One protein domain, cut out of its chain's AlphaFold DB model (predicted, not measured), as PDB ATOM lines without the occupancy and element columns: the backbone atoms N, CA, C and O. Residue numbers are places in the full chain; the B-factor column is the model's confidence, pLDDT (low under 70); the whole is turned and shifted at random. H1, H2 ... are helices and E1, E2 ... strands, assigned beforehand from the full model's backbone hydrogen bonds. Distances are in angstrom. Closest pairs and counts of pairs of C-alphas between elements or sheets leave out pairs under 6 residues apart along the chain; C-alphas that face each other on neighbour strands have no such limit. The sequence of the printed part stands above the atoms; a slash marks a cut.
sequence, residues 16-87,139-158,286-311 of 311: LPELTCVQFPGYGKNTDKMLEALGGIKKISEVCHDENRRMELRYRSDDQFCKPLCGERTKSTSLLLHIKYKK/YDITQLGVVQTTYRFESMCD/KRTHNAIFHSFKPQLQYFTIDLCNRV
ATOM      1  N   LEU A  16      34.943   0.413  43.955       80.50
ATOM      2  CA  LEU A  16      34.988   0.898  42.572       80.50
ATOM      3  C   LEU A  16      33.570   1.160  42.026       80.50
ATOM      4  O   LEU A  16      32.640   0.422  42.360       80.50
ATOM      5  N   PRO A  17      33.366   2.210  41.208       85.00
ATOM      6  CA  PRO A  17      32.054   2.486  40.648       85.00
ATOM      7  C   PRO A  17      31.627   1.359  39.706       85.00
ATOM      8  O   PRO A  17      32.427   0.825  38.934       85.00
ATOM      9  N   GLU A  18      30.343   1.035  39.773       86.50
ATOM     10  CA  GLU A  18      29.703   0.106  38.861       86.50
ATOM     11  C   GLU A  18      29.349   0.811  37.548       86.50
ATOM     12  O   GLU A  18      28.803   1.923  37.532       86.50
ATOM     13  N   LEU A  19      29.696   0.150  36.449       87.25
ATOM     14  CA  LEU A  19      29.528   0.626  35.089       87.25
ATOM     15  C   LEU A  19      28.706  -0.371  34.275       87.25
ATOM     16  O   LEU A  19      28.847  -1.590  34.396       87.25
ATOM     17  N   THR A  20      27.900   0.173  33.372       89.88
ATOM     18  CA  THR A  20      27.277  -0.570  32.280       89.88
ATOM     19  C   THR A  20      27.992  -0.234  30.981       89.88
ATOM     20  O   THR A  20      28.196   0.937  30.671       89.88
ATOM     21  N   CYS A  21      28.388  -1.255  30.228       90.31
ATOM     22  CA  CYS A  21      29.024  -1.126  28.923       90.31
ATOM     23  C   CYS A  21      28.013  -1.420  27.813       90.31
ATOM     24  O   CYS A  21      27.269  -2.391  27.885       90.31
ATOM     25  N   VAL A  22      28.001  -0.621  26.756       91.44
ATOM     26  CA  VAL A  22      27.241  -0.871  25.531       91.44
ATOM     27  C   VAL A  22      28.239  -0.971  24.388       91.44
ATOM     28  O   VAL A  22      28.872   0.020  24.021       91.44
ATOM     29  N   GLN A  23      28.401  -2.166  23.823       89.00
ATOM     30  CA  GLN A  23      29.291  -2.400  22.687       89.00
ATOM     31  C   GLN A  23      28.604  -1.937  21.408       89.00
ATOM     32  O   GLN A  23      27.829  -2.672  20.802       89.00
ATOM     33  N   PHE A  24      28.869  -0.701  20.999       86.75
ATOM     34  CA  PHE A  24      28.220  -0.100  19.849       86.75
ATOM     35  C   PHE A  24      28.737  -0.724  18.538       86.75
ATOM     36  O   PHE A  24      29.938  -0.668  18.231       86.75
ATOM     37  N   PRO A  25      27.845  -1.290  17.717       81.81
ATOM     38  CA  PRO A  25      28.226  -2.063  16.550       81.81
ATOM     39  C   PRO A  25      28.229  -1.183  15.291       81.81
ATOM     40  O   PRO A  25      27.455  -1.335  14.338       81.81
ATOM     41  N   GLY A  26      29.104  -0.188  15.328       75.44
ATOM     42  CA  GLY A  26      29.259   0.803  14.280       75.44
ATOM     43  C   GLY A  26      30.452   1.704  14.554       75.44
ATOM     44  O   GLY A  26      31.029   1.709  15.646       75.44
ATOM     45  N   TYR A  27      30.836   2.463  13.536       74.94
ATOM     46  CA  TYR A  27      31.933   3.408  13.649       74.94
ATOM     47  C   TYR A  27      31.419   4.750  14.185       74.94
ATOM     48  O   TYR A  27      30.762   5.519  13.486       74.94
ATOM     49  N   GLY A  28      31.683   4.992  15.464       67.06
ATOM     50  CA  GLY A  28      31.150   6.081  16.263       67.06
ATOM     51  C   GLY A  28      32.082   7.281  16.346       67.06
ATOM     52  O   GLY A  28      32.652   7.545  17.396       67.06
ATOM     53  N   LYS A  29      32.222   8.038  15.253       74.25
ATOM     54  CA  LYS A  29      32.951   9.324  15.286       74.25
ATOM     55  C   LYS A  29      32.255  10.382  16.146       74.25
ATOM     56  O   LYS A  29      32.921  11.252  16.696       74.25
ATOM     57  N   ASN A  30      30.924  10.343  16.199       83.50
ATOM     58  CA  ASN A  30      30.103  11.310  16.917       83.50
ATOM     59  C   ASN A  30      29.295  10.591  18.001       83.50
ATOM     60  O   ASN A  30      28.396   9.810  17.683       83.50
ATOM     61  N   THR A  31      29.622  10.877  19.260       84.56
ATOM     62  CA  THR A  31      28.979  10.297  20.441       84.56
ATOM     63  C   THR A  31      27.487  10.616  20.513       84.56
ATOM     64  O   THR A  31      26.703   9.734  20.851       84.56
ATOM     65  N   ASP A  32      27.068  11.824  20.136       88.06
ATOM     66  CA  ASP A  32      25.664  12.242  20.240       88.06
ATOM     67  C   ASP A  32      24.784  11.428  19.294       88.06
ATOM     68  O   ASP A  32      23.758  10.891  19.704       88.06
ATOM     69  N   LYS A  33      25.252  11.207  18.059       86.38
ATOM     70  CA  LYS A  33      24.565  10.339  17.091       86.38
ATOM     71  C   LYS A  33      24.492   8.886  17.557       86.38
ATOM     72  O   LYS A  33      23.526   8.195  17.254       86.38
ATOM     73  N   MET A  34      25.504   8.399  18.279       85.50
ATOM     74  CA  MET A  34      25.461   7.046  18.846       85.50
ATOM     75  C   MET A  34      24.401   6.934  19.941       85.50
ATOM     76  O   MET A  34      23.692   5.932  20.001       85.50
ATOM     77  N   LEU A  35      24.289   7.952  20.798       89.50
ATOM     78  CA  LEU A  35      23.265   7.999  21.838       89.50
ATOM     79  C   LEU A  35      21.874   8.125  21.233       89.50
ATOM     80  O   LEU A  35      20.972   7.404  21.640       89.50
ATOM     81  N   GLU A  36      21.711   8.990  20.238       90.25
ATOM     82  CA  GLU A  36      20.464   9.161  19.499       90.25
ATOM     83  C   GLU A  36      20.021   7.850  18.835       90.25
ATOM     84  O   GLU A  36      18.871   7.438  18.977       90.25
ATOM     85  N   ALA A  37      20.955   7.122  18.214       90.12
ATOM     86  CA  ALA A  37      20.691   5.810  17.630       90.12
ATOM     87  C   ALA A  37      20.223   4.769  18.666       90.12
ATOM     88  O   ALA A  37      19.468   3.861  18.325       90.12
ATOM     89  N   LEU A  38      20.634   4.893  19.933       91.62
ATOM     90  CA  LEU A  38      20.163   4.058  21.050       91.62
ATOM     91  C   LEU A  38      18.850   4.569  21.683       91.62
ATOM     92  O   LEU A  38      18.381   4.029  22.684       91.62
ATOM     93  N   GLY A  39      18.238   5.612  21.111       90.69
ATOM     94  CA  GLY A  39      17.021   6.246  21.626       90.69
ATOM     95  C   GLY A  39      17.264   7.265  22.744       90.69
ATOM     96  O   GLY A  39      16.332   7.631  23.460       90.69
ATOM     97  N   GLY A  40      18.503   7.727  22.897       91.12
ATOM     98  CA  GLY A  40      18.913   8.729  23.873       91.12
ATOM     99  C   GLY A  40      19.158   8.173  25.277       91.12
ATOM    100  O   GLY A  40      18.882   7.017  25.596       91.12
ATOM    101  N   ILE A  41      19.673   9.036  26.156       88.12
ATOM    102  CA  ILE A  41      20.104   8.637  27.505       88.12
ATOM    103  C   ILE A  41      18.960   8.101  28.375       88.12
ATOM    104  O   ILE A  41      19.170   7.189  29.169       88.12
ATOM    105  N   LYS A  42      17.742   8.632  28.203       89.81
ATOM    106  CA  LYS A  42      16.559   8.202  28.962       89.81
ATOM    107  C   LYS A  42      16.226   6.741  28.673       89.81
ATOM    108  O   LYS A  42      16.150   5.946  29.600       89.81
ATOM    109  N   LYS A  43      16.145   6.373  27.390       90.38
ATOM    110  CA  LYS A  43      15.848   4.998  26.976       90.38
ATOM    111  C   LYS A  43      16.953   4.026  27.395       90.38
ATOM    112  O   LYS A  43      16.652   2.932  27.856       90.38
ATOM    113  N   ILE A  44      18.221   4.441  27.314       90.88
ATOM    114  CA  ILE A  44      19.349   3.648  27.834       90.88
ATOM    115  C   ILE A  44      19.177   3.403  29.339       90.88
ATOM    116  O   ILE A  44      19.304   2.266  29.785       90.88
ATOM    117  N   SER A  45      18.862   4.445  30.113       89.81
ATOM    118  CA  SER A  45      18.658   4.347  31.563       89.81
ATOM    119  C   SER A  45      17.499   3.408  31.917       89.81
ATOM    120  O   SER A  45      17.661   2.529  32.760       89.81
ATOM    121  N   GLU A  46      16.371   3.521  31.208       89.75
ATOM    122  CA  GLU A  46      15.210   2.635  31.361       89.75
ATOM    123  C   GLU A  46      15.560   1.165  31.092       89.75
ATOM    124  O   GLU A  46      15.230   0.296  31.895       89.75
ATOM    125  N   VAL A  47      16.260   0.878  29.989       91.56
ATOM    126  CA  VAL A  47      16.668  -0.491  29.620       91.56
ATOM    127  C   VAL A  47      17.685  -1.067  30.603       91.56
ATOM    128  O   VAL A  47      17.727  -2.274  30.820       91.56
ATOM    129  N   CYS A  48      18.527  -0.228  31.198       87.69
ATOM    130  CA  CYS A  48      19.460  -0.691  32.217       87.69
ATOM    131  C   CYS A  48      18.768  -0.993  33.550       87.69
ATOM    132  O   CYS A  48      19.235  -1.862  34.284       87.69
ATOM    133  N   HIS A  49      17.671  -0.295  33.860       87.88
ATOM    134  CA  HIS A  49      16.871  -0.558  35.053       87.88
ATOM    135  C   HIS A  49      15.998  -1.815  34.900       87.88
ATOM    136  O   HIS A  49      15.909  -2.613  35.830       87.88
ATOM    137  N   ASP A  50      15.388  -2.018  33.730       88.56
ATOM    138  CA  ASP A  50      14.534  -3.175  33.442       88.56
ATOM    139  C   ASP A  50      15.332  -4.314  32.787       88.56
ATOM    140  O   ASP A  50      15.687  -4.257  31.609       88.56
ATOM    141  N   GLU A  51      15.599  -5.385  33.541       83.25
ATOM    142  CA  GLU A  51      16.422  -6.499  33.055       83.25
ATOM    143  C   GLU A  51      15.815  -7.270  31.877       83.25
ATOM    144  O   GLU A  51      16.560  -7.890  31.117       83.25
ATOM    145  N   ASN A  52      14.493  -7.211  31.699       86.31
ATOM    146  CA  ASN A  52      13.797  -7.952  30.647       86.31
ATOM    147  C   ASN A  52      13.753  -7.194  29.314       86.31
ATOM    148  O   ASN A  52      13.379  -7.767  28.285       86.31
ATOM    149  N   ARG A  53      14.135  -5.912  29.295       88.69
ATOM    150  CA  ARG A  53      14.165  -5.110  28.069       88.69
ATOM    151  C   ARG A  53      15.483  -5.293  27.323       88.69
ATOM    152  O   ARG A  53      16.571  -5.139  27.873       88.69
ATOM    153  N   ARG A  54      15.388  -5.575  26.020       91.38
ATOM    154  CA  ARG A  54      16.544  -5.561  25.110       91.38
ATOM    155  C   ARG A  54      16.909  -4.120  24.755       91.38
ATOM    156  O   ARG A  54      16.039  -3.261  24.624       91.38
ATOM    157  N   MET A  55      18.201  -3.872  24.560       92.88
ATOM    158  CA  MET A  55      18.693  -2.570  24.107       92.88
ATOM    159  C   MET A  55      18.415  -2.420  22.616       92.88
ATOM    160  O   MET A  55      18.893  -3.223  21.824       92.88
ATOM    161  N   GLU A  56      17.668  -1.404  22.206       92.94
ATOM    162  CA  GLU A  56      17.389  -1.172  20.787       92.94
ATOM    163  C   GLU A  56      18.389  -0.188  20.182       92.94
ATOM    164  O   GLU A  56      18.654   0.870  20.745       92.94
ATOM    165  N   LEU A  57      18.888  -0.510  18.993       90.69
ATOM    166  CA  LEU A  57      19.708   0.364  18.167       90.69
ATOM    167  C   LEU A  57      19.021   0.607  16.823       90.69
ATOM    168  O   LEU A  57      18.737  -0.333  16.084       90.69
ATOM    169  N   ARG A  58      18.810   1.872  16.464       89.62
ATOM    170  CA  ARG A  58      18.267   2.296  15.168       89.62
ATOM    171  C   ARG A  58      19.316   3.106  14.425       89.62
ATOM    172  O   ARG A  58      19.668   4.203  14.831       89.62
ATOM    173  N   TYR A  59      19.796   2.577  13.303       84.19
ATOM    174  CA  TYR A  59      20.791   3.266  12.468       84.19
ATOM    175  C   TYR A  59      20.268   4.557  11.828       84.19
ATOM    176  O   TYR A  59      21.055   5.427  11.465       84.19
ATOM    177  N   ARG A  60      18.947   4.653  11.664       82.88
ATOM    178  CA  ARG A  60      18.224   5.828  11.178       82.88
ATOM    179  C   ARG A  60      17.234   6.213  12.271       82.88
ATOM    180  O   ARG A  60      16.142   5.655  12.304       82.88
ATOM    181  N   SER A  61      17.676   7.049  13.208       83.81
ATOM    182  CA  SER A  61      16.880   7.519  14.352       83.81
ATOM    183  C   SER A  61      15.630   8.278  13.903       83.81
ATOM    184  O   SER A  61      14.571   8.089  14.490       83.81
ATOM    185  N   ASP A  62      15.741   9.040  12.813       82.19
ATOM    186  CA  ASP A  62      14.646   9.833  12.241       82.19
ATOM    187  C   ASP A  62      13.578   8.999  11.510       82.19
ATOM    188  O   ASP A  62      12.471   9.479  11.274       82.19
ATOM    189  N   ASP A  63      13.885   7.755  11.114       78.56
ATOM    190  CA  ASP A  63      12.932   6.904  10.393       78.56
ATOM    191  C   ASP A  63      12.165   5.981  11.348       78.56
ATOM    192  O   ASP A  63      12.712   5.022  11.901       78.56
ATOM    193  N   GLN A  64      10.857   6.204  11.459       78.81
ATOM    194  CA  GLN A  64       9.958   5.389  12.276       78.81
ATOM    195  C   GLN A  64       9.829   3.926  11.816       78.81
ATOM    196  O   GLN A  64       9.575   3.039  12.633       78.81
ATOM    197  N   PHE A  65      10.023   3.645  10.525       79.56
ATOM    198  CA  PHE A  65       9.927   2.294   9.968       79.56
ATOM    199  C   PHE A  65      11.264   1.550  10.011       79.56
ATOM    200  O   PHE A  65      11.320   0.356   9.700       79.56
ATOM    201  N   CYS A  66      12.332   2.230  10.437       82.88
ATOM    202  CA  CYS A  66      13.637   1.632  10.650       82.88
ATOM    203  C   CYS A  66      13.523   0.506  11.675       82.88
ATOM    204  O   CYS A  66      13.251   0.743  12.856       82.88
ATOM    205  N   LYS A  67      13.736  -0.734  11.231       86.38
ATOM    206  CA  LYS A  67      13.695  -1.889  12.131       86.38
ATOM    207  C   LYS A  67      14.866  -1.803  13.117       86.38
ATOM    208  O   LYS A  67      15.998  -1.595  12.668       86.38
ATOM    209  N   PRO A  68      14.625  -1.916  14.436       89.38
ATOM    210  CA  PRO A  68      15.696  -1.847  15.412       89.38
ATOM    211  C   PRO A  68      16.560  -3.104  15.336       89.38
ATOM    212  O   PRO A  68      16.102  -4.194  14.989       89.38
ATOM    213  N   LEU A  69      17.822  -2.945  15.699       88.69
ATOM    214  CA  LEU A  69      18.681  -4.045  16.075       88.69
ATOM    215  C   LEU A  69      18.659  -4.198  17.593       88.69
ATOM    216  O   LEU A  69      18.872  -3.226  18.316       88.69
ATOM    217  N   CYS A  70      18.452  -5.418  18.069       90.06
ATOM    218  CA  CYS A  70      18.312  -5.686  19.492       90.06
ATOM    219  C   CYS A  70      19.614  -6.234  20.085       90.06
ATOM    220  O   CYS A  70      20.085  -7.305  19.705       90.06
ATOM    221  N   GLY A  71      20.167  -5.499  21.044       89.81
ATOM    222  CA  GLY A  71      21.300  -5.885  21.863       89.81
ATOM    223  C   GLY A  71      20.868  -6.723  23.063       89.81
ATOM    224  O   GLY A  71      19.853  -6.454  23.710       89.81
ATOM    225  N   GLU A  72      21.659  -7.744  23.352       89.44
ATOM    226  CA  GLU A  72      21.472  -8.670  24.459       89.44
ATOM    227  C   GLU A  72      22.273  -8.225  25.676       89.44
ATOM    228  O   GLU A  72      23.388  -7.711  25.549       89.44
ATOM    229  N   ARG A  73      21.688  -8.425  26.858       91.62
ATOM    230  CA  ARG A  73      22.309  -8.106  28.138       91.62
ATOM    231  C   ARG A  73      23.116  -9.303  28.628       91.62
ATOM    232  O   ARG A  73      22.571 -10.388  28.803       91.62
ATOM    233  N   THR A  74      24.390  -9.091  28.927       90.06
ATOM    234  CA  THR A  74      25.250 -10.077  29.585       90.06
ATOM    235  C   THR A  74      25.811  -9.515  30.886       90.06
ATOM    236  O   THR A  74      26.229  -8.356  30.961       90.06
ATOM    237  N   LYS A  75      25.819 -10.336  31.939       89.62
ATOM    238  CA  LYS A  75      26.539 -10.011  33.174       89.62
ATOM    239  C   LYS A  75      28.039 -10.161  32.918       89.62
ATOM    240  O   LYS A  75      28.465 -11.096  32.245       89.62
ATOM    241  N   SER A  76      28.830  -9.229  33.425       83.88
ATOM    242  CA  SER A  76      30.284  -9.186  33.281       83.88
ATOM    243  C   SER A  76      30.917  -8.798  34.612       83.88
ATOM    244  O   SER A  76      30.265  -8.245  35.488       83.88
ATOM    245  N   THR A  77      32.197  -9.105  34.780       85.69
ATOM    246  CA  THR A  77      33.018  -8.662  35.920       85.69
ATOM    247  C   THR A  77      34.291  -7.980  35.427       85.69
ATOM    248  O   THR A  77      35.346  -8.054  36.054       85.69
ATOM    249  N   SER A  78      34.219  -7.366  34.243       85.12
ATOM    250  CA  SER A  78      35.374  -6.748  33.590       85.12
ATOM    251  C   SER A  78      35.776  -5.452  34.293       85.12
ATOM    252  O   SER A  78      34.931  -4.731  34.815       85.12
ATOM    253  N   LEU A  79      37.064  -5.117  34.275       86.69
ATOM    254  CA  LEU A  79      37.569  -3.850  34.801       86.69
ATOM    255  C   LEU A  79      37.786  -2.858  33.667       86.69
ATOM    256  O   LEU A  79      38.339  -3.209  32.625       86.69
ATOM    257  N   LEU A  80      37.408  -1.605  33.898       85.69
ATOM    258  CA  LEU A  80      37.801  -0.516  33.023       85.69
ATOM    259  C   LEU A  80      39.080   0.133  33.552       85.69
ATOM    260  O   LEU A  80      39.104   0.676  34.659       85.69
ATOM    261  N   LEU A  81      40.131   0.101  32.736       85.94
ATOM    262  CA  LEU A  81      41.445   0.646  33.064       85.94
ATOM    263  C   LEU A  81      41.771   1.832  32.158       85.94
ATOM    264  O   LEU A  81      41.604   1.765  30.942       85.94
ATOM    265  N   HIS A  82      42.297   2.897  32.749       83.81
ATOM    266  CA  HIS A  82      42.946   3.982  32.030       83.81
ATOM    267  C   HIS A  82      44.457   3.783  32.099       83.81
ATOM    268  O   HIS A  82      45.042   3.810  33.179       83.81
ATOM    269  N   ILE A  83      45.086   3.575  30.944       86.38
ATOM    270  CA  ILE A  83      46.522   3.319  30.840       86.38
ATOM    271  C   ILE A  83      47.173   4.505  30.131       86.38
ATOM    272  O   ILE A  83      46.828   4.818  28.992       86.38
ATOM    273  N   LYS A  84      48.138   5.156  30.783       84.12
ATOM    274  CA  LYS A  84      48.971   6.211  30.194       84.12
ATOM    275  C   LYS A  84      50.398   5.705  30.035       84.12
ATOM    276  O   LYS A  84      51.036   5.307  31.004       84.12
ATOM    277  N   TYR A  85      50.926   5.772  28.819       85.38
ATOM    278  CA  TYR A  85      52.322   5.442  28.545       85.38
ATOM    279  C   TYR A  85      53.203   6.696  28.603       85.38
ATOM    280  O   TYR A  85      52.933   7.683  27.916       85.38
ATOM    281  N   LYS A  86      54.273   6.665  29.404       82.50
ATOM    282  CA  LYS A  86      55.253   7.754  29.524       82.50
ATOM    283  C   LYS A  86      56.552   7.352  28.818       82.50
ATOM    284  O   LYS A  86      57.341   6.567  29.342       82.50
ATOM    285  N   LYS A  87      56.801   7.924  27.633       79.50
ATOM    286  CA  LYS A  87      58.107   7.821  26.955       79.50
ATOM    287  C   LYS A  87      59.148   8.628  27.738       79.50
ATOM    288  O   LYS A  87      58.922   9.806  28.018       79.50
ATOM    289  N   TYR A 139      54.533   2.638  32.371       87.06
ATOM    290  CA  TYR A 139      53.073   2.695  32.293       87.06
ATOM    291  C   TYR A 139      52.486   3.182  33.614       87.06
ATOM    292  O   TYR A 139      52.903   2.760  34.688       87.06
ATOM    293  N   ASP A 140      51.509   4.069  33.517       85.62
ATOM    294  CA  ASP A 140      50.718   4.578  34.628       85.62
ATOM    295  C   ASP A 140      49.287   4.057  34.438       85.62
ATOM    296  O   ASP A 140      48.656   4.348  33.419       85.62
ATOM    297  N   ILE A 141      48.826   3.196  35.347       87.75
ATOM    298  CA  ILE A 141      47.568   2.451  35.219       87.75
ATOM    299  C   ILE A 141      46.624   2.897  36.333       87.75
ATOM    300  O   ILE A 141      46.942   2.776  37.512       87.75
ATOM    301  N   THR A 142      45.440   3.376  35.963       85.94
ATOM    302  CA  THR A 142      44.385   3.785  36.897       85.94
ATOM    303  C   THR A 142      43.131   2.949  36.671       85.94
ATOM    304  O   THR A 142      42.658   2.820  35.542       85.94
ATOM    305  N   GLN A 143      42.566   2.388  37.740       84.88
ATOM    306  CA  GLN A 143      41.283   1.686  37.689       84.88
ATOM    307  C   GLN A 143      40.141   2.706  37.701       84.88
ATOM    308  O   GLN A 143      40.067   3.535  38.603       84.88
ATOM    309  N   LEU A 144      39.261   2.656  36.698       84.25
ATOM    310  CA  LEU A 144      38.113   3.561  36.596       84.25
ATOM    311  C   LEU A 144      36.835   2.964  37.183       84.25
ATOM    312  O   LEU A 144      36.022   3.713  37.710       84.25
ATOM    313  N   GLY A 145      36.640   1.646  37.097       85.19
ATOM    314  CA  GLY A 145      35.426   0.995  37.591       85.19
ATOM    315  C   GLY A 145      35.295  -0.473  37.199       85.19
ATOM    316  O   GLY A 145      36.120  -1.006  36.452       85.19
ATOM    317  N   VAL A 146      34.233  -1.108  37.697       86.19
ATOM    318  CA  VAL A 146      33.846  -2.489  37.371       86.19
ATOM    319  C   VAL A 146      32.648  -2.456  36.430       86.19
ATOM    320  O   VAL A 146      31.622  -1.855  36.737       86.19
ATOM    321  N   VAL A 147      32.762  -3.120  35.288       88.25
ATOM    322  CA  VAL A 147      31.685  -3.303  34.317       88.25
ATOM    323  C   VAL A 147      30.869  -4.524  34.723       88.25
ATOM    324  O   VAL A 147      31.292  -5.651  34.468       88.25
ATOM    325  N   GLN A 148      29.708  -4.299  35.338       88.38
ATOM    326  CA  GLN A 148      28.822  -5.382  35.781       88.38
ATOM    327  C   GLN A 148      27.884  -5.883  34.685       88.38
ATOM    328  O   GLN A 148      27.548  -7.063  34.626       88.38
ATOM    329  N   THR A 149      27.463  -4.988  33.796       90.25
ATOM    330  CA  THR A 149      26.538  -5.314  32.712       90.25
ATOM    331  C   THR A 149      27.134  -4.870  31.387       90.25
ATOM    332  O   THR A 149      27.678  -3.774  31.279       90.25
ATOM    333  N   THR A 150      27.050  -5.724  30.371       91.06
ATOM    334  CA  THR A 150      27.445  -5.407  29.000       91.06
ATOM    335  C   THR A 150      26.287  -5.681  28.046       91.06
ATOM    336  O   THR A 150      25.718  -6.764  28.061       91.06
ATOM    337  N   TYR A 151      25.950  -4.717  27.194       91.81
ATOM    338  CA  TYR A 151      25.015  -4.898  26.091       91.81
ATOM    339  C   TYR A 151      25.781  -5.151  24.800       91.81
ATOM    340  O   TYR A 151      26.668  -4.371  24.436       91.81
ATOM    341  N   ARG A 152      25.443  -6.241  24.111       88.88
ATOM    342  CA  ARG A 152      26.112  -6.680  22.883       88.88
ATOM    343  C   ARG A 152      25.106  -6.890  21.771       88.88
ATOM    344  O   ARG A 152      24.070  -7.508  21.971       88.88
ATOM    345  N   PHE A 153      25.431  -6.396  20.588       86.88
ATOM    346  CA  PHE A 153      24.597  -6.547  19.404       86.88
ATOM    347  C   PHE A 153      25.209  -7.636  18.522       86.88
ATOM    348  O   PHE A 153      26.058  -7.354  17.685       86.88
ATOM    349  N   GLU A 154      24.859  -8.892  18.794       81.12
ATOM    350  CA  GLU A 154      25.347 -10.049  18.022       81.12
ATOM    351  C   GLU A 154      24.383 -10.502  16.932       81.12
ATOM    352  O   GLU A 154      24.786 -11.151  15.965       81.12
ATOM    353  N   SER A 155      23.104 -10.186  17.106       81.19
ATOM    354  CA  SER A 155      22.058 -10.559  16.174       81.19
ATOM    355  C   SER A 155      22.147  -9.744  14.880       81.19
ATOM    356  O   SER A 155      22.831  -8.722  14.786       81.19
ATOM    357  N   MET A 156      21.469 -10.209  13.835       80.81
ATOM    358  CA  MET A 156      21.337  -9.460  12.590       80.81
ATOM    359  C   MET A 156      20.111  -8.558  12.651       80.81
ATOM    360  O   MET A 156      19.058  -8.938  13.163       80.81
ATOM    361  N   CYS A 157      20.226  -7.379  12.042       79.94
ATOM    362  CA  CYS A 157      19.076  -6.505  11.852       79.94
ATOM    363  C   CYS A 157      18.044  -7.211  10.960       79.94
ATOM    364  O   CYS A 157      18.407  -8.024  10.104       79.94
ATOM    365  N   ASP A 158      16.758  -6.936  11.162       84.56
ATOM    366  CA  ASP A 158      15.722  -7.392  10.237       84.56
ATOM    367  C   ASP A 158      15.891  -6.725   8.860       84.56
ATOM    368  O   ASP A 158      16.675  -5.786   8.691       84.56
ATOM    369  N   LYS A 286      29.868  -5.453  10.803       51.44
ATOM    370  CA  LYS A 286      31.306  -5.492  11.079       51.44
ATOM    371  C   LYS A 286      31.522  -5.359  12.592       51.44
ATOM    372  O   LYS A 286      30.635  -4.901  13.305       51.44
ATOM    373  N   ARG A 287      32.698  -5.809  13.044       54.06
ATOM    374  CA  ARG A 287      33.151  -5.879  14.446       54.06
ATOM    375  C   ARG A 287      32.734  -4.657  15.280       54.06
ATOM    376  O   ARG A 287      32.665  -3.545  14.772       54.06
ATOM    377  N   THR A 288      32.513  -4.855  16.577       56.03
ATOM    378  CA  THR A 288      32.284  -3.762  17.532       56.03
ATOM    379  C   THR A 288      33.500  -2.842  17.556       56.03
ATOM    380  O   THR A 288      34.593  -3.264  17.937       56.03
ATOM    381  N   HIS A 289      33.315  -1.597  17.125       59.34
ATOM    382  CA  HIS A 289      34.394  -0.613  17.062       59.34
ATOM    383  C   HIS A 289      34.397   0.315  18.276       59.34
ATOM    384  O   HIS A 289      35.442   0.849  18.608       59.34
ATOM    385  N   ASN A 290      33.260   0.507  18.952       69.69
ATOM    386  CA  ASN A 290      33.134   1.474  20.040       69.69
ATOM    387  C   ASN A 290      32.416   0.866  21.245       69.69
ATOM    388  O   ASN A 290      31.565  -0.006  21.089       69.69
ATOM    389  N   ALA A 291      32.730   1.361  22.438       71.56
ATOM    390  CA  ALA A 291      32.014   1.050  23.666       71.56
ATOM    391  C   ALA A 291      31.569   2.340  24.362       71.56
ATOM    392  O   ALA A 291      32.366   3.264  24.536       71.56
ATOM    393  N   ILE A 292      30.298   2.402  24.752       77.62
ATOM    394  CA  ILE A 292      29.752   3.459  25.608       77.62
ATOM    395  C   ILE A 292      29.699   2.906  27.027       77.62
ATOM    396  O   ILE A 292      29.121   1.846  27.250       77.62
ATOM    397  N   PHE A 293      30.268   3.624  27.986       77.44
ATOM    398  CA  PHE A 293      30.166   3.285  29.400       77.44
ATOM    399  C   PHE A 293      29.252   4.285  30.093       77.44
ATOM    400  O   PHE A 293      29.373   5.490  29.874       77.44
ATOM    401  N   HIS A 294      28.354   3.781  30.930       76.69
ATOM    402  CA  HIS A 294      27.396   4.578  31.684       76.69
ATOM    403  C   HIS A 294      27.416   4.184  33.166       76.69
ATOM    404  O   HIS A 294      27.466   2.996  33.488       76.69
ATOM    405  N   SER A 295      27.380   5.177  34.063       73.19
ATOM    406  CA  SER A 295      27.264   4.977  35.513       73.19
ATOM    407  C   SER A 295      25.999   5.641  36.054       73.19
ATOM    408  O   SER A 295      25.671   6.760  35.663       73.19
ATOM    409  N   PHE A 296      25.326   4.967  36.990       62.50
ATOM    410  CA  PHE A 296      24.072   5.418  37.615       62.50
ATOM    411  C   PHE A 296      24.271   6.310  38.846       62.50
ATOM    412  O   PHE A 296      23.301   6.741  39.465       62.50
ATOM    413  N   LYS A 297      25.521   6.593  39.233       59.72
ATOM    414  CA  LYS A 297      25.805   7.538  40.321       59.72
ATOM    415  C   LYS A 297      25.356   8.958  39.917       59.72
ATOM    416  O   LYS A 297      25.373   9.273  38.731       59.72
ATOM    417  N   PRO A 298      24.970   9.830  40.872       46.41
ATOM    418  CA  PRO A 298      24.164  11.048  40.645       46.41
ATOM    419  C   PRO A 298      24.776  12.142  39.751       46.41
ATOM    420  O   PRO A 298      24.165  13.184  39.542       46.41
ATOM    421  N   GLN A 299      25.957  11.916  39.183       47.00
ATOM    422  CA  GLN A 299      26.470  12.698  38.070       47.00
ATOM    423  C   GLN A 299      26.357  11.812  36.829       47.00
ATOM    424  O   GLN A 299      27.189  10.929  36.644       47.00
ATOM    425  N   LEU A 300      25.308  12.014  36.019       48.56
ATOM    426  CA  LEU A 300      25.074  11.313  34.748       48.56
ATOM    427  C   LEU A 300      26.271  11.526  33.805       48.56
ATOM    428  O   LEU A 300      26.282  12.436  32.981       48.56
ATOM    429  N   GLN A 301      27.301  10.703  33.960       63.62
ATOM    430  CA  GLN A 301      28.520  10.741  33.173       63.62
ATOM    431  C   GLN A 301      28.552   9.474  32.325       63.62
ATOM    432  O   GLN A 301      28.604   8.354  32.835       63.62
ATOM    433  N   TYR A 302      28.476   9.659  31.010       68.00
ATOM    434  CA  TYR A 302      28.829   8.632  30.044       68.00
ATOM    435  C   TYR A 302      30.129   9.032  29.358       68.00
ATOM    436  O   TYR A 302      30.450  10.214  29.228       68.00
ATOM    437  N   PHE A 303      30.875   8.044  28.892       72.62
ATOM    438  CA  PHE A 303      32.026   8.278  28.034       72.62
ATOM    439  C   PHE A 303      32.116   7.178  26.985       72.62
ATOM    440  O   PHE A 303      31.704   6.035  27.199       72.62
ATOM    441  N   THR A 304      32.642   7.547  25.825       66.94
ATOM    442  CA  THR A 304      32.855   6.644  24.696       66.94
ATOM    443  C   THR A 304      34.323   6.310  24.553       66.94
ATOM    444  O   THR A 304      35.172   7.200  24.613       66.94
ATOM    445  N   ILE A 305      34.611   5.038  24.304       69.81
ATOM    446  CA  ILE A 305      35.944   4.555  23.962       69.81
ATOM    447  C   ILE A 305      35.881   3.921  22.577       69.81
ATOM    448  O   ILE A 305      35.078   3.017  22.338       69.81
ATOM    449  N   ASP A 306      36.751   4.384  21.683       67.62
ATOM    450  CA  ASP A 306      37.013   3.719  20.410       67.62
ATOM    451  C   ASP A 306      37.972   2.548  20.657       67.62
ATOM    452  O   ASP A 306      39.119   2.733  21.065       67.62
ATOM    453  N   LEU A 307      37.478   1.333  20.435       61.22
ATOM    454  CA  LEU A 307      38.208   0.078  20.604       61.22
ATOM    455  C   LEU A 307      39.063  -0.268  19.374       61.22
ATOM    456  O   LEU A 307      39.813  -1.243  19.401       61.22
ATOM    457  N   CYS A 308      38.933   0.481  18.276       47.97
ATOM    458  CA  CYS A 308      39.614   0.223  17.009       47.97
ATOM    459  C   CYS A 308      40.735   1.197  16.665       47.97
ATOM    460  O   CYS A 308      41.386   1.003  15.634       47.97
ATOM    461  N   ASN A 309      41.047   2.153  17.543       39.12
ATOM    462  CA  ASN A 309      42.327   2.848  17.488       39.12
ATOM    463  C   ASN A 309      43.455   1.869  17.842       39.12
ATOM    464  O   ASN A 309      43.919   1.786  18.977       39.12
ATOM    465  N   ARG A 310      43.906   1.119  16.831       34.09
ATOM    466  CA  ARG A 310      45.293   0.665  16.774       34.09
ATOM    467  C   ARG A 310      46.149   1.923  16.673       34.09
ATOM    468  O   ARG A 310      46.167   2.560  15.622       34.09
ATOM    469  N   VAL A 311      46.774   2.296  17.787       27.30
ATOM    470  CA  VAL A 311      47.992   3.115  17.771       27.30
ATOM    471  C   VAL A 311      49.109   2.295  17.139       27.30
ATOM    472  O   VAL A 311      49.151   1.073  17.419       27.30
TER     473      VAL A 311
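This is residues 16 to 87, 139 to 158 and 286 to 311 of the 311 residues of the protein "General transcription factor 3C polypeptide 5" of Armadillidium nasatum (UniProt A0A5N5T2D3). A six-stranded sheet is curled like part of a barrel, and two short helices, H1 and H2, cover its open side, with H1 reaching from edge strand E2 to edge strand E6. Two inner strands, E3 and E4, bend sharply and run on side by side as a two-stranded arm, which makes one end of the longest axis; the loop round Phe 65 makes the other end. The printed part has 118 residues, in the order E1, H1, H2, E2, E3, E4, E5, E6; the mixed sheet runs E2, E3, E4, E1, E5, E6, and the class is mixed, helices and strands. The whole is compact by its radius of gyration of the C-alphas, 14.7 A, yet elongated in outline, spanning 51 by 31 by 24 A.

E1, residues 18 to 24, begins with C-alpha 18 at (29.703, 0.106, 38.861) and is 19.1 A long. H1 holds residues 31 to 37 and H2 residues 40 to 49, 14.7 A long. E2 is residues 55 to 57. E3, residues 69 to 86, measures 40.7 A and bends by 89 degrees at residue 75; its C-alpha 86 is at (55.253, 7.754, 29.524). E4, residues 139 to 152, measures 30.1 A and bends by 83 degrees at residue 149. E5 is residues 290 to 294, and E6 is residues 302 to 306, ending with C-alpha 306 at (37.013, 3.719, 20.410).

E1 is parallel to E4, with N 21 and O 149 2.8 A apart, and antiparallel to E5, with N 22 and O 292 2.8 A apart. E3 and E4 are antiparallel, with N 74 and O 150 2.8 A apart and N 84 and O 140 2.8 A apart. The pairing of E3 is staggered: residues 69 to 71 pair with E2 and residues 72 to 85 with E4. E2 and E3 form a hairpin, with N 57 and O 69 2.8 A apart; E5 and E6 form another, with N 291 and O 305 2.9 A apart. H1 and H2 are on one face of the strongly twisted sheet, giving two layers, at heights of 7.2 A and 6.7 A over the sheet. The closest C-alphas of H1 and E2 are those of Ala 37 and Leu 57, 5.6 A apart; of H1 and E6, those of Thr 31 and Thr 304, 6.8 A; of H2 and E2, those of Val 47 and Met 55, 6.2 A. H1 and H2 are close but not clearly touching, Leu 35 and Ile 41 having their closest C-alphas, 6.5 A apart. E1, H1, H2 and E2 form a split strand-helix-strand unit, two strands running the same way with E3 and E4 between them; its crossover is left-handed. In both helices every O i to N i+4 pair is within hydrogen-bond range.

The farthest C-alphas, those of Phe 65 and Lys 87, are 51.4 A apart. Residues 88 to 138 and 159 to 285 are not printed; the C-alpha gaps are 9.0 A and 15.7 A. The link from E2 to E3 is long. The mean pLDDT of the printed part is 80.4; it is under 70 at residues 28, 286 to 290, 296 to 302 and 304 to 311.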